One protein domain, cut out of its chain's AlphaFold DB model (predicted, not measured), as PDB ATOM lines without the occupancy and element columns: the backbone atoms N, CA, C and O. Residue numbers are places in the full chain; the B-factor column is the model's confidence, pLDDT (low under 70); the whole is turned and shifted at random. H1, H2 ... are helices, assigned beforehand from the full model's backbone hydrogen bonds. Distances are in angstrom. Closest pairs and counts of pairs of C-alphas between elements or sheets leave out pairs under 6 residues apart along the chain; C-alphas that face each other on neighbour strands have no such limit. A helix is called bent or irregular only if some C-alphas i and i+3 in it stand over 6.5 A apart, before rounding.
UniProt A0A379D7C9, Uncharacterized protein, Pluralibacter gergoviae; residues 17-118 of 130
ATOM      1  N   PHE A  17     149.445 174.008 169.714       83.00
ATOM      2  CA  PHE A  17     149.421 175.220 170.532       83.00
ATOM      3  C   PHE A  17     149.378 174.940 172.034       83.00
ATOM      4  O   PHE A  17     150.001 175.663 172.812       83.00
ATOM      5  N   THR A  18     148.702 173.874 172.468       77.62
ATOM      6  CA  THR A  18     148.549 173.592 173.905       77.62
ATOM      7  C   THR A  18     149.825 173.064 174.559       77.62
ATOM      8  O   THR A  18     150.056 173.359 175.727       77.62
ATOM      9  N   ALA A  19     150.713 172.384 173.822       72.31
ATOM     10  CA  ALA A  19     151.948 171.814 174.379       72.31
ATOM     11  C   ALA A  19     152.938 172.861 174.932       72.31
ATOM     12  O   ALA A  19     153.835 172.523 175.701       72.31
ATOM     13  N   ARG A  20     152.793 174.133 174.539       61.31
ATOM     14  CA  ARG A  20     153.639 175.256 174.986       61.31
ATOM     15  C   ARG A  20     152.890 176.268 175.848       61.31
ATOM     16  O   ARG A  20     153.478 177.256 176.286       61.31
ATOM     17  N   CYS A  21     151.601 176.044 176.076       66.50
ATOM     18  CA  CYS A  21     150.761 176.985 176.786       66.50
ATOM     19  C   CYS A  21     150.967 176.822 178.298       66.50
ATOM     20  O   CYS A  21     150.862 175.723 178.834       66.50
ATOM     21  N   ARG A  22     151.291 177.920 178.997       61.72
ATOM     22  CA  ARG A  22     151.487 177.920 180.462       61.72
ATOM     23  C   ARG A  22     150.174 177.917 181.252       61.72
ATOM     24  O   ARG A  22     150.218 177.839 182.476       61.72
ATOM     25  N   TRP A  23     149.038 178.060 180.575       65.56
ATOM     26  CA  TRP A  23     147.717 178.169 181.187       65.56
ATOM     27  C   TRP A  23     146.952 176.856 181.093       65.56
ATOM     28  O   TRP A  23     147.106 176.092 180.139       65.56
ATOM     29  N   SER A  24     146.091 176.623 182.076       66.25
ATOM     30  CA  SER A  24     145.134 175.527 182.079       66.25
ATOM     31  C   SER A  24     143.744 176.027 181.676       66.25
ATOM     32  O   SER A  24     143.410 177.205 181.807       66.25
ATOM     33  N   ALA A  25     142.868 175.121 181.238       65.31
ATOM     34  CA  ALA A  25     141.477 175.471 180.933       65.31
ATOM     35  C   ALA A  25     140.716 176.027 182.160       65.31
ATOM     36  O   ALA A  25     139.720 176.748 182.015       65.31
ATOM     37  N   CYS A  26     141.178 175.706 183.373       64.75
ATOM     38  CA  CYS A  26     140.620 176.188 184.635       64.75
ATOM     39  C   CYS A  26     140.853 177.689 184.846       64.75
ATOM     40  O   CYS A  26     140.014 178.330 185.474       64.75
ATOM     41  N   ASP A  27     141.905 178.251 184.246       75.12
ATOM     42  CA  ASP A  27     142.269 179.667 184.375       75.12
ATOM     43  C   ASP A  27     141.395 180.583 183.499       75.12
ATOM     44  O   ASP A  27     141.326 181.796 183.706       75.12
ATOM     45  N   LEU A  28     140.668 180.010 182.532       77.38
ATOM     46  CA  LEU A  28     139.740 180.757 181.689       77.38
ATOM     47  C   LEU A  28     138.497 181.161 182.494       77.38
ATOM     48  O   LEU A  28     137.618 180.339 182.767       77.38
ATOM     49  N   GLY A  29     138.385 182.447 182.827       81.88
ATOM     50  CA  GLY A  29     137.198 183.015 183.468       81.88
ATOM     51  C   GLY A  29     135.924 182.867 182.619       81.88
ATOM     52  O   GLY A  29     135.972 182.718 181.397       81.88
ATOM     53  N   ARG A  30     134.746 182.949 183.259       84.81
ATOM     54  CA  ARG A  30     133.438 182.747 182.598       84.81
ATOM     55  C   ARG A  30     133.252 183.619 181.352       84.81
ATOM     56  O   ARG A  30     132.825 183.106 180.323       84.81
ATOM     57  N   GLN A  31     133.574 184.910 181.441       83.25
ATOM     58  CA  GLN A  31     133.404 185.844 180.326       83.25
ATOM     59  C   GLN A  31     134.303 185.482 179.137       83.25
ATOM     60  O   GLN A  31     133.837 185.462 178.004       83.25
ATOM     61  N   VAL A  32     135.559 185.116 179.408       82.69
ATOM     62  CA  VAL A  32     136.519 184.678 178.385       82.69
ATOM     63  C   VAL A  32     136.026 183.408 177.696       82.69
ATOM     64  O   VAL A  32     136.027 183.337 176.474       82.69
ATOM     65  N   ARG A  33     135.511 182.430 178.453       86.81
ATOM     66  CA  ARG A  33     134.938 181.201 177.875       86.81
ATOM     67  C   ARG A  33     133.758 181.476 176.946       86.81
ATOM     68  O   ARG A  33     133.645 180.814 175.922       86.81
ATOM     69  N   LEU A  34     132.878 182.418 177.299       88.19
ATOM     70  CA  LEU A  34     131.762 182.807 176.432       88.19
ATOM     71  C   LEU A  34     132.279 183.423 175.131       88.19
ATOM     72  O   LEU A  34     131.912 182.966 174.057       88.19
ATOM     73  N   SER A  35     133.212 184.368 175.225       87.12
ATOM     74  CA  SER A  35     133.783 185.004 174.038       87.12
ATOM     75  C   SER A  35     134.591 184.037 173.162       87.12
ATOM     76  O   SER A  35     134.555 184.149 171.942       87.12
ATOM     77  N   LEU A  36     135.269 183.047 173.753       88.56
ATOM     78  CA  LEU A  36     135.942 181.981 173.004       88.56
ATOM     79  C   LEU A  36     134.950 181.045 172.306       88.56
ATOM     80  O   LEU A  36     135.251 180.580 171.215       88.56
ATOM     81  N   ARG A  37     133.771 180.780 172.884       90.56
ATOM     82  CA  ARG A  37     132.713 180.020 172.195       90.56
ATOM     83  C   ARG A  37     132.159 180.786 171.000       90.56
ATOM     84  O   ARG A  37     132.008 180.199 169.932       90.56
ATOM     85  N   ASP A  38     131.919 182.084 171.165       89.62
ATOM     86  CA  ASP A  38     131.492 182.952 170.064       89.62
ATOM     87  C   ASP A  38     132.551 182.977 168.954       89.62
ATOM     88  O   ASP A  38     132.232 182.849 167.775       89.62
ATOM     89  N   MET A  39     133.831 183.064 169.332       89.94
ATOM     90  CA  MET A  39     134.945 182.987 168.392       89.94
ATOM     91  C   MET A  39     135.034 181.611 167.719       89.94
ATOM     92  O   MET A  39     135.255 181.546 166.514       89.94
ATOM     93  N   GLN A  40     134.852 180.510 168.451       91.44
ATOM     94  CA  GLN A  40     134.910 179.155 167.896       91.44
ATOM     95  C   GLN A  40     133.862 178.946 166.801       91.44
ATOM     96  O   GLN A  40     134.151 178.312 165.790       91.44
ATOM     97  N   ALA A  41     132.674 179.541 166.954       91.50
ATOM     98  CA  ALA A  41     131.630 179.501 165.932       91.50
ATOM     99  C   ALA A  41     132.064 180.141 164.595       91.50
ATOM    100  O   ALA A  41     131.507 179.812 163.549       91.50
ATOM    101  N   LEU A  42     133.079 181.013 164.602       91.88
ATOM    102  CA  LEU A  42     133.658 181.607 163.394       91.88
ATOM    103  C   LEU A  42     134.610 180.653 162.656       91.88
ATOM    104  O   LEU A  42     134.906 180.891 161.485       91.88
ATOM    105  N   TYR A  43     135.090 179.591 163.311       92.25
ATOM    106  CA  TYR A  43     136.102 178.661 162.798       92.25
ATOM    107  C   TYR A  43     135.619 177.206 162.906       92.25
ATOM    108  O   TYR A  43     136.122 176.453 163.743       92.25
ATOM    109  N   PRO A  44     134.659 176.770 162.065       91.75
ATOM    110  CA  PRO A  44     134.192 175.383 162.053       91.75
ATOM    111  C   PRO A  44     135.321 174.368 161.817       91.75
ATOM    112  O   PRO A  44     135.236 173.244 162.301       91.75
ATOM    113  N   GLU A  45     136.408 174.761 161.145       92.81
ATOM    114  CA  GLU A  45     137.606 173.932 160.950       92.81
ATOM    115  C   GLU A  45     138.337 173.582 162.259       92.81
ATOM    116  O   GLU A  45     139.145 172.656 162.282       92.81
ATOM    117  N   LEU A  46     138.059 174.324 163.335       92.75
ATOM    118  CA  LEU A  46     138.622 174.151 164.675       92.75
ATOM    119  C   LEU A  46     137.534 173.769 165.698       92.75
ATOM    120  O   LEU A  46     137.720 173.940 166.903       92.75
ATOM    121  N   ALA A  47     136.367 173.292 165.253       91.12
ATOM    122  CA  ALA A  47     135.251 172.970 166.150       91.12
ATOM    123  C   ALA A  47     135.585 171.853 167.156       91.12
ATOM    124  O   ALA A  47     135.031 171.819 168.253       91.12
ATOM    125  N   HIS A  48     136.503 170.955 166.798       90.75
ATOM    126  CA  HIS A  48     137.008 169.892 167.670       90.75
ATOM    127  C   HIS A  48     138.062 170.374 168.672       90.75
ATOM    128  O   HIS A  48     138.413 169.622 169.577       90.75
ATOM    129  N   TRP A  49     138.571 171.600 168.534       93.00
ATOM    130  CA  TRP A  49     139.528 172.152 169.486       93.00
ATOM    131  C   TRP A  49     138.844 172.496 170.808       93.00
ATOM    132  O   TRP A  49     137.723 173.006 170.868       93.00
ATOM    133  N   SER A  50     139.564 172.278 171.897       91.44
ATOM    134  CA  SER A  50     139.228 172.828 173.199       91.44
ATOM    135  C   SER A  50     139.293 174.360 173.177       91.44
ATOM    136  O   SER A  50     140.069 174.975 172.440       91.44
ATOM    137  N   LEU A  51     138.522 175.011 174.057       89.44
ATOM    138  CA  LEU A  51     138.603 176.470 174.226       89.44
ATOM    139  C   LEU A  51     140.010 176.921 174.648       89.44
ATOM    140  O   LEU A  51     140.429 178.022 174.302       89.44
ATOM    141  N   LEU A  52     140.743 176.064 175.370       88.38
ATOM    142  CA  LEU A  52     142.136 176.316 175.721       88.38
ATOM    143  C   LEU A  52     143.012 176.364 174.467       88.38
ATOM    144  O   LEU A  52     143.742 177.331 174.291       88.38
ATOM    145  N   ALA A  53     142.913 175.368 173.582       90.38
ATOM    146  CA  ALA A  53     143.669 175.357 172.334       90.38
ATOM    147  C   ALA A  53     143.356 176.568 171.454       90.38
ATOM    148  O   ALA A  53     144.277 177.187 170.921       90.38
ATOM    149  N   LEU A  54     142.078 176.948 171.356       90.38
ATOM    150  CA  LEU A  54     141.670 178.136 170.611       90.38
ATOM    151  C   LEU A  54     142.277 179.418 171.200       90.38
ATOM    152  O   LEU A  54     142.814 180.228 170.446       90.38
ATOM    153  N   SER A  55     142.251 179.571 172.531       87.50
ATOM    154  CA  SER A  55     142.898 180.697 173.221       87.50
ATOM    155  C   SER A  55     144.399 180.716 172.949       87.50
ATOM    156  O   SER A  55     144.908 181.703 172.439       87.50
ATOM    157  N   CYS A  56     145.098 179.605 173.195       88.12
ATOM    158  CA  CYS A  56     146.545 179.500 172.997       88.12
ATOM    159  C   CYS A  56     146.953 179.782 171.544       88.12
ATOM    160  O   CYS A  56     147.952 180.458 171.298       88.12
ATOM    161  N   GLY A  57     146.177 179.286 170.576       90.06
ATOM    162  CA  GLY A  57     146.385 179.576 169.162       90.06
ATOM    163  C   GLY A  57     146.231 181.064 168.863       90.06
ATOM    164  O   GLY A  57     147.107 181.654 168.227       90.06
ATOM    165  N   TRP A  58     145.145 181.679 169.339       88.94
ATOM    166  CA  TRP A  58     144.871 183.097 169.116       88.94
ATOM    167  C   TRP A  58     145.903 184.004 169.787       88.94
ATOM    168  O   TRP A  58     146.412 184.924 169.151       88.94
ATOM    169  N   ASP A  59     146.271 183.712 171.032       85.44
ATOM    170  CA  ASP A  59     147.291 184.450 171.777       85.44
ATOM    171  C   ASP A  59     148.656 184.354 171.088       85.44
ATOM    172  O   ASP A  59     149.359 185.356 170.968       85.44
ATOM    173  N   SER A  60     149.016 183.178 170.558       86.50
ATOM    174  CA  SER A  60     150.240 182.995 169.765       86.50
ATOM    175  C   SER A  60     150.201 183.813 168.468       86.50
ATOM    176  O   SER A  60     151.173 184.484 168.122       86.50
ATOM    177  N   TYR A  61     149.067 183.806 167.767       87.81
ATOM    178  CA  TYR A  61     148.854 184.580 166.542       87.81
ATOM    179  C   TYR A  61     148.915 186.100 166.788       87.81
ATOM    180  O   TYR A  61     149.538 186.846 166.026       87.81
ATOM    181  N   ALA A  62     148.314 186.569 167.882       83.44
ATOM    182  CA  ALA A  62     148.351 187.965 168.303       83.44
ATOM    183  C   ALA A  62     149.740 188.388 168.805       83.44
ATOM    184  O   ALA A  62     150.202 189.482 168.476       83.44
ATOM    185  N   GLY A  63     150.430 187.519 169.549       82.00
ATOM    186  CA  GLY A  63     151.791 187.738 170.042       82.00
ATOM    187  C   GLY A  63     152.815 187.901 168.918       82.00
ATOM    188  O   GLY A  63     153.685 188.767 169.005       82.00
ATOM    189  N   ASP A  64     152.638 187.168 167.814       84.25
ATOM    190  CA  ASP A  64     153.425 187.325 166.582       84.25
ATOM    191  C   ASP A  64     153.049 188.605 165.786       84.25
ATOM    192  O   ASP A  64     153.579 188.847 164.703       84.25
ATOM    193  N   ARG A  65     152.165 189.467 166.325       81.69
ATOM    194  CA  ARG A  65     151.673 190.730 165.727       81.69
ATOM    195  C   ARG A  65     150.976 190.547 164.376       81.69
ATOM    196  O   ARG A  65     150.994 191.441 163.529       81.69
ATOM    197  N   LEU A  66     150.357 189.387 164.180       81.31
ATOM    198  CA  LEU A  66     149.654 189.037 162.946       81.31
ATOM    199  C   LEU A  66     148.150 189.295 163.050       81.31
ATOM    200  O   LEU A  66     147.505 189.546 162.030       81.31
ATOM    201  N   ALA A  67     147.609 189.277 164.272       77.62
ATOM    202  CA  ALA A  67     146.214 189.594 164.519       77.62
ATOM    203  C   ALA A  67     145.935 191.097 164.314       77.62
ATOM    204  O   ALA A  67     146.722 191.940 164.760       77.62
ATOM    205  N   PRO A  68     144.803 191.470 163.694       69.81
ATOM    206  CA  PRO A  68     144.306 192.839 163.763       69.81
ATOM    207  C   PRO A  68     144.065 193.197 165.234       69.81
ATOM    208  O   PRO A  68     143.502 192.387 165.967       69.81
ATOM    209  N   ALA A  69     144.515 194.380 165.669       56.59
ATOM    210  CA  ALA A  69     144.481 194.806 167.071       56.59
ATOM    211  C   ALA A  69     143.094 194.562 167.701       56.59
ATOM    212  O   ALA A  69     142.137 195.253 167.337       56.59
ATOM    213  N   PRO A  70     142.943 193.589 168.620       54.19
ATOM    214  CA  PRO A  70     141.636 193.287 169.167       54.19
ATOM    215  C   PRO A  70     141.370 194.184 170.375       54.19
ATOM    216  O   PRO A  70     142.130 194.211 171.344       54.19
ATOM    217  N   VAL A  71     140.238 194.882 170.361       48.47
ATOM    218  CA  VAL A  71     139.650 195.434 171.584       48.47
ATOM    219  C   VAL A  71     139.087 194.250 172.381       48.47
ATOM    220  O   VAL A  71     138.085 193.663 171.983       48.47
ATOM    221  N   GLY A  72     139.731 193.873 173.491       56.22
ATOM    222  CA  GLY A  72     139.188 192.877 174.431       56.22
ATOM    223  C   GLY A  72     139.665 191.425 174.273       56.22
ATOM    224  O   GLY A  72     138.982 190.522 174.746       56.22
ATOM    225  N   GLY A  73     140.824 191.181 173.653       63.59
ATOM    226  CA  GLY A  73     141.560 189.907 173.780       63.59
ATOM    227  C   GLY A  73     141.104 188.739 172.894       63.59
ATOM    228  O   GLY A  73     141.894 187.838 172.650       63.59
ATOM    229  N   VAL A  74     139.895 188.770 172.329       71.62
ATOM    230  CA  VAL A  74     139.418 187.797 171.324       71.62
ATOM    231  C   VAL A  74     138.834 188.510 170.106       71.62
ATOM    232  O   VAL A  74     138.347 189.637 170.215       71.62
ATOM    233  N   THR A  75     138.857 187.866 168.936       76.94
ATOM    234  CA  THR A  75     138.198 188.424 167.747       76.94
ATOM    235  C   THR A  75     136.703 188.120 167.723       76.94
ATOM    236  O   THR A  75     136.264 187.035 168.099       76.94
ATOM    237  N   ARG A  76     135.918 189.082 167.228       80.56
ATOM    238  CA  ARG A  76     134.491 188.913 166.900       80.56
ATOM    239  C   ARG A  76     134.242 188.746 165.400       80.56
ATOM    240  O   ARG A  76     133.100 188.614 164.978       80.56
ATOM    241  N   ILE A  77     135.304 188.798 164.598       84.38
ATOM    242  CA  ILE A  77     135.262 188.687 163.142       84.38
ATOM    243  C   ILE A  77     136.215 187.567 162.731       84.38
ATOM    244  O   ILE A  77     137.312 187.436 163.278       84.38
ATOM    245  N   ARG A  78     135.789 186.743 161.773       87.69
ATOM    246  CA  ARG A  78     136.634 185.688 161.216       87.69
ATOM    247  C   ARG A  78     137.843 186.318 160.519       87.69
ATOM    248  O   ARG A  78     137.671 187.137 159.620       87.69
ATOM    249  N   ASP A  79     139.043 185.910 160.913       88.62
ATOM    250  CA  ASP A  79     140.287 186.240 160.220       88.62
ATOM    251  C   ASP A  79     140.851 184.964 159.593       88.62
ATOM    252  O   ASP A  79     141.317 184.062 160.286       88.62
ATOM    253  N   GLU A  80     140.810 184.872 158.265       90.19
ATOM    254  CA  GLU A  80     141.359 183.718 157.538       90.19
ATOM    255  C   GLU A  80     142.880 183.576 157.753       90.19
ATOM    256  O   GLU A  80     143.427 182.475 157.652       90.19
ATOM    257  N   GLY A  81     143.567 184.668 158.112       90.50
ATOM    258  CA  GLY A  81     144.976 184.657 158.488       90.50
ATOM    259  C   GLY A  81     145.259 183.822 159.739       90.50
ATOM    260  O   GLY A  81     146.350 183.264 159.853       90.50
ATOM    261  N   PHE A  82     144.280 183.662 160.633       91.81
ATOM    262  CA  PHE A  82     144.410 182.808 161.812       91.81
ATOM    263  C   PHE A  82     144.456 181.319 161.444       91.81
ATOM    264  O   PHE A  82     145.335 180.593 161.904       91.81
ATOM    265  N   LEU A  83     143.579 180.857 160.547       93.56
ATOM    266  CA  LEU A  83     143.629 179.472 160.063       93.56
ATOM    267  C   LEU A  83     144.911 179.198 159.275       93.56
ATOM    268  O   LEU A  83     145.538 178.154 159.453       93.56
ATOM    269  N   ALA A  84     145.345 180.162 158.459       94.00
ATOM    270  CA  ALA A  84     146.628 180.084 157.770       94.00
ATOM    271  C   ALA A  84     147.802 179.977 158.748       94.00
ATOM    272  O   ALA A  84     148.719 179.188 158.522       94.00
ATOM    273  N   TYR A  85     147.757 180.715 159.856       92.69
ATOM    274  CA  TYR A  85     148.761 180.629 160.906       92.69
ATOM    275  C   TYR A  85     148.800 179.240 161.552       92.69
ATOM    276  O   TYR A  85     149.873 178.637 161.635       92.69
ATOM    277  N   CYS A  86     147.639 178.693 161.931       93.38
ATOM    278  CA  CYS A  86     147.524 177.332 162.463       93.38
ATOM    279  C   CYS A  86     148.077 176.290 161.486       93.38
ATOM    280  O   CYS A  86     148.865 175.424 161.872       93.38
ATOM    281  N   TYR A  87     147.729 176.421 160.206       93.56
ATOM    282  CA  TYR A  87     148.197 175.539 159.142       93.56
ATOM    283  C   TYR A  87     149.725 175.576 158.997       93.56
ATOM    284  O   TYR A  87     150.374 174.530 158.976       93.56
ATOM    285  N   VAL A  88     150.319 176.774 158.946       92.31
ATOM    286  CA  VAL A  88     151.771 176.954 158.790       92.31
ATOM    287  C   VAL A  88     152.525 176.434 160.013       92.31
ATOM    288  O   VAL A  88     153.499 175.701 159.847       92.31
ATOM    289  N   ARG A  89     152.063 176.746 161.233       90.69
ATOM    290  CA  ARG A  89     152.674 176.258 162.483       90.69
ATOM    291  C   ARG A  89     152.696 174.732 162.562       90.69
ATOM    292  O   ARG A  89     153.697 174.170 162.993       90.69
ATOM    293  N   GLN A  90     151.624 174.070 162.132       91.81
ATOM    294  CA  GLN A  90     151.540 172.611 162.165       91.81
ATOM    295  C   GLN A  90     152.361 171.956 161.045       91.81
ATOM    296  O   GLN A  90     152.983 170.917 161.262       91.81
ATOM    297  N   ARG A  91     152.389 172.549 159.846       90.88
ATOM    298  CA  ARG A  91     153.077 171.969 158.684       90.88
ATOM    299  C   ARG A  91     154.583 172.238 158.671       90.88
ATOM    300  O   ARG A  91     155.341 171.420 158.158       90.88
ATOM    301  N   TRP A  92     155.014 173.354 159.256       90.81
ATOM    302  CA  TRP A  92     156.416 173.764 159.352       90.81
ATOM    303  C   TRP A  92     156.735 174.264 160.772       90.81
ATOM    304  O   TRP A  92     156.931 175.461 160.979       90.81
ATOM    305  N   PRO A  93     156.830 173.364 161.771       88.12
ATOM    306  CA  PRO A  93     157.003 173.745 163.179       88.12
ATOM    307  C   PRO A  93     158.318 174.482 163.485       88.12
ATOM    308  O   PRO A  93     158.416 175.143 164.519       88.12
ATOM    309  N   GLY A  94     159.316 174.386 162.599       85.56
ATOM    310  CA  GLY A  94     160.577 175.132 162.689       85.56
ATOM    311  C   GLY A  94     160.499 176.583 162.200       85.56
ATOM    312  O   GLY A  94     161.422 177.350 162.456       85.56
ATOM    313  N   PHE A  95     159.416 176.982 161.525       86.75
ATOM    314  CA  PHE A  95     159.280 178.334 160.987       86.75
ATOM    315  C   PHE A  95     159.060 179.376 162.096       86.75
ATOM    316  O   PHE A  95     158.225 179.199 162.992       86.75
ATOM    317  N   SER A  96     159.787 180.493 162.005       84.19
ATOM    318  CA  SER A  96     159.658 181.635 162.912       84.19
ATOM    319  C   SER A  96     158.962 182.803 162.220       84.19
ATOM    320  O   SER A  96     159.455 183.337 161.232       84.19
ATOM    321  N   PHE A  97     157.836 183.246 162.779       81.81
ATOM    322  CA  PHE A  97     157.093 184.407 162.276       81.81
ATOM    323  C   PHE A  97     157.736 185.746 162.672       81.81
ATOM    324  O   PHE A  97     157.379 186.782 162.119       81.81
ATOM    325  N   GLY A  98     158.689 185.739 163.614       68.38
ATOM    326  CA  GLY A  98     159.264 186.948 164.210       68.38
ATOM    327  C   GLY A  98     160.441 187.577 163.455       68.38
ATOM    328  O   GLY A  98     160.907 188.638 163.864       68.38
ATOM    329  N   SER A  99     160.955 186.955 162.387       59.22
ATOM    330  CA  SER A  99     162.225 187.360 161.757       59.22
ATOM    331  C   SER A  99     162.104 188.182 160.467       59.22
ATOM    332  O   SER A  99     163.128 188.637 159.964       59.22
ATOM    333  N   ALA A 100     160.904 188.401 159.914       52.84
ATOM    334  CA  ALA A 100     160.762 188.966 158.565       52.84
ATOM    335  C   ALA A 100     159.525 189.870 158.396       52.84
ATOM    336  O   ALA A 100     158.583 189.515 157.697       52.84
ATOM    337  N   GLY A 101     159.526 191.060 159.010       62.81
ATOM    338  CA  GLY A 101     158.461 192.055 158.798       62.81
ATOM    339  C   GLY A 101     157.045 191.539 159.110       62.81
ATOM    340  O   GLY A 101     156.866 190.506 159.749       62.81
ATOM    341  N   SER A 102     156.008 192.276 158.703       74.25
ATOM    342  CA  SER A 102     154.628 191.806 158.893       74.25
ATOM    343  C   SER A 102     154.272 190.765 157.830       74.25
ATOM    344  O   SER A 102     154.085 191.115 156.666       74.25
ATOM    345  N   LEU A 103     154.134 189.498 158.241       87.44
ATOM    346  CA  LEU A 103     153.638 188.395 157.400       87.44
ATOM    347  C   LEU A 103     152.102 188.327 157.327       87.44
ATOM    348  O   LEU A 103     151.534 187.388 156.764       87.44
ATOM    349  N   ALA A 104     151.403 189.310 157.902       85.81
ATOM    350  CA  ALA A 104     149.944 189.342 157.911       85.81
ATOM    351  C   ALA A 104     149.326 189.323 156.495       85.81
ATOM    352  O   ALA A 104     148.378 188.561 156.290       85.81
ATOM    353  N   PRO A 105     149.834 190.071 155.489       88.00
ATOM    354  CA  PRO A 105     149.305 189.997 154.124       88.00
ATOM    355  C   PRO A 105     149.453 188.603 153.499       88.00
ATOM    356  O   PRO A 105     148.506 188.094 152.901       88.00
ATOM    357  N   GLN A 106     150.612 187.962 153.678       90.81
ATOM    358  CA  GLN A 106     150.906 186.627 153.157       90.81
ATOM    359  C   GLN A 106     149.996 185.575 153.794       90.81
ATOM    360  O   GLN A 106     149.454 184.722 153.091       90.81
ATOM    361  N   LEU A 107     149.773 185.660 155.109       90.62
ATOM    362  CA  LEU A 107     148.859 184.761 155.811       90.62
ATOM    363  C   LEU A 107     147.408 184.961 155.396       90.62
ATOM    364  O   LEU A 107     146.701 183.976 155.220       90.62
ATOM    365  N   ARG A 108     146.956 186.200 155.187       89.75
ATOM    366  CA  ARG A 108     145.597 186.455 154.685       89.75
ATOM    367  C   ARG A 108     145.402 185.904 153.278       89.75
ATOM    368  O   ARG A 108     144.380 185.279 153.018       89.75
ATOM    369  N   ALA A 109     146.385 186.083 152.395       91.69
ATOM    370  CA  ALA A 109     146.351 185.508 151.052       91.69
ATOM    371  C   ALA A 109     146.321 183.970 151.099       91.69
ATOM    372  O   ALA A 109     145.503 183.347 150.423       91.69
ATOM    373  N   LEU A 110     147.153 183.359 151.949       92.56
ATOM    374  CA  LEU A 110     147.143 181.911 152.164       92.56
ATOM    375  C   LEU A 110     145.804 181.436 152.748       92.56
ATOM    376  O   LEU A 110     145.285 180.403 152.337       92.56
ATOM    377  N   GLY A 111     145.228 182.204 153.672       92.12
ATOM    378  CA  GLY A 111     143.944 181.904 154.289       92.12
ATOM    379  C   GLY A 111     142.790 181.951 153.295       92.12
ATOM    380  O   GLY A 111     141.964 181.043 153.269       92.12
ATOM    381  N   ALA A 112     142.782 182.946 152.408       91.94
ATOM    382  CA  ALA A 112     141.818 183.036 151.316       91.94
ATOM    383  C   ALA A 112     141.932 181.857 150.331       91.94
ATOM    384  O   ALA A 112     140.918 181.390 149.819       91.94
ATOM    385  N   ALA A 113     143.146 181.346 150.101       91.50
ATOM    386  CA  ALA A 113     143.384 180.189 149.238       91.50
ATOM    387  C   ALA A 113     142.967 178.842 149.863       91.50
ATOM    388  O   ALA A 113     142.861 177.852 149.142       91.50
ATOM    389  N   ARG A 114     142.745 178.791 151.187       91.50
ATOM    390  CA  ARG A 114     142.282 177.609 151.945       91.50
ATOM    391  C   ARG A 114     143.014 176.306 151.568       91.50
ATOM    392  O   ARG A 114     142.374 175.299 151.260       91.50
ATOM    393  N   PRO A 115     144.360 176.271 151.625       90.38
ATOM    394  CA  PRO A 115     145.164 175.130 151.173       90.38
ATOM    395  C   PRO A 115     144.863 173.820 151.919       90.38
ATOM    396  O   PRO A 115     145.092 172.744 151.378       90.38
ATOM    397  N   TRP A 116     144.330 173.899 153.142       91.00
ATOM    398  CA  TRP A 116     143.882 172.751 153.941       91.00
ATOM    399  C   TRP A 116     142.654 172.026 153.365       91.00
ATOM    400  O   TRP A 116     142.351 170.916 153.794       91.00
ATOM    401  N   GLN A 117     141.950 172.628 152.401       90.38
ATOM    402  CA  GLN A 117     140.827 172.011 151.687       90.38
ATOM    403  C   GLN A 117     141.263 171.316 150.384       90.38
ATOM    404  O   GLN A 117     140.457 170.636 149.755       90.38
ATOM    405  N   LEU A 118     142.525 171.470 149.966       87.19
ATOM    406  CA  LEU A 118     143.037 170.921 148.710       87.19
ATOM    407  C   LEU A 118     143.655 169.534 148.916       87.19
ATOM    408  O   LEU A 118     144.372 169.293 149.888       87.19
TER     409      LEU A 118
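Overview. This is residues 17 to 118 of the 130 residues of an uncharacterized protein of Pluralibacter gergoviae (UniProt A0A379D7C9). Four short helices are joined contact by contact in a bent chain, each set nearly at right angles to the next: the longest, H2, has H1 by its first residues and H3 by its later ones, and H4 packs on the first half of H3 at the far end from H1. Three long stretches with no named element, residues 17 to 29, 64 to 79 and 92 to 103, make up much of the rest. The printed part has 102 residues, with four named helices in the order H1, H2, H3, H4 and no named strand; the class is all helix, though under half of the residues, 46 of 102, are in named elements. It is compact, with a radius of gyration of the C-alphas of 13.2 A and spans of 35 by 25 by 25 A.

Along the chain. H2, residues 51 to 63, is the longest helix by residues and measures 17.8 A from first to last C-alpha; it begins at C-alpha 51, (138.603, 176.470, 174.226). H1, residues 30 to 40, measures 15.2 A and begins at C-alpha 30, (133.438, 182.747, 182.598). H3, residues 80 to 91, measures 16.6 A. H4, residues 104 to 113, measures 14.2 A and ends at C-alpha 113, (143.384, 180.189, 149.238).

Arrangement. H2 touches H1 with residues 51 to 55 alone; the closest C-alphas are those of Leu 36 and Leu 51, 6.2 A apart. The lines of H1 and H2 are about perpendicular, at 79 degrees. With residues 57 to 61 alone H2 touches residues 82 to 86 of H3, the closest C-alphas being those of Tyr 61 and Phe 82, 6.7 A apart. These two helices are about perpendicular, at 82 degrees. H3 touches H4 with residues 80 to 85 alone, and the closest C-alphas, those of Gly 81 and Arg 108, are 4.3 A apart. H3 and H4 are about perpendicular, at 88 degrees, and the helix packing is mostly crossed. H1 is apart from H3 and from H4, and H2 is apart from H4. In H1, H2, H3 and H4 every O i to N i+4 pair is within hydrogen-bond range.

Size, cuts and confidence. The two C-alphas farthest apart are those of Gly 29 and Leu 118, 37.3 A. The printed part, residues 17 to 118, has no cut. The link from H1 to H2 is short, with 10 residues; the links from H2 to H3, 16 residues, and from H3 to H4, 12 residues, are long. The mean pLDDT of the printed part is 83.2, and it is under 70 in residues 20 to 26, 68 to 73 and 98 to 101.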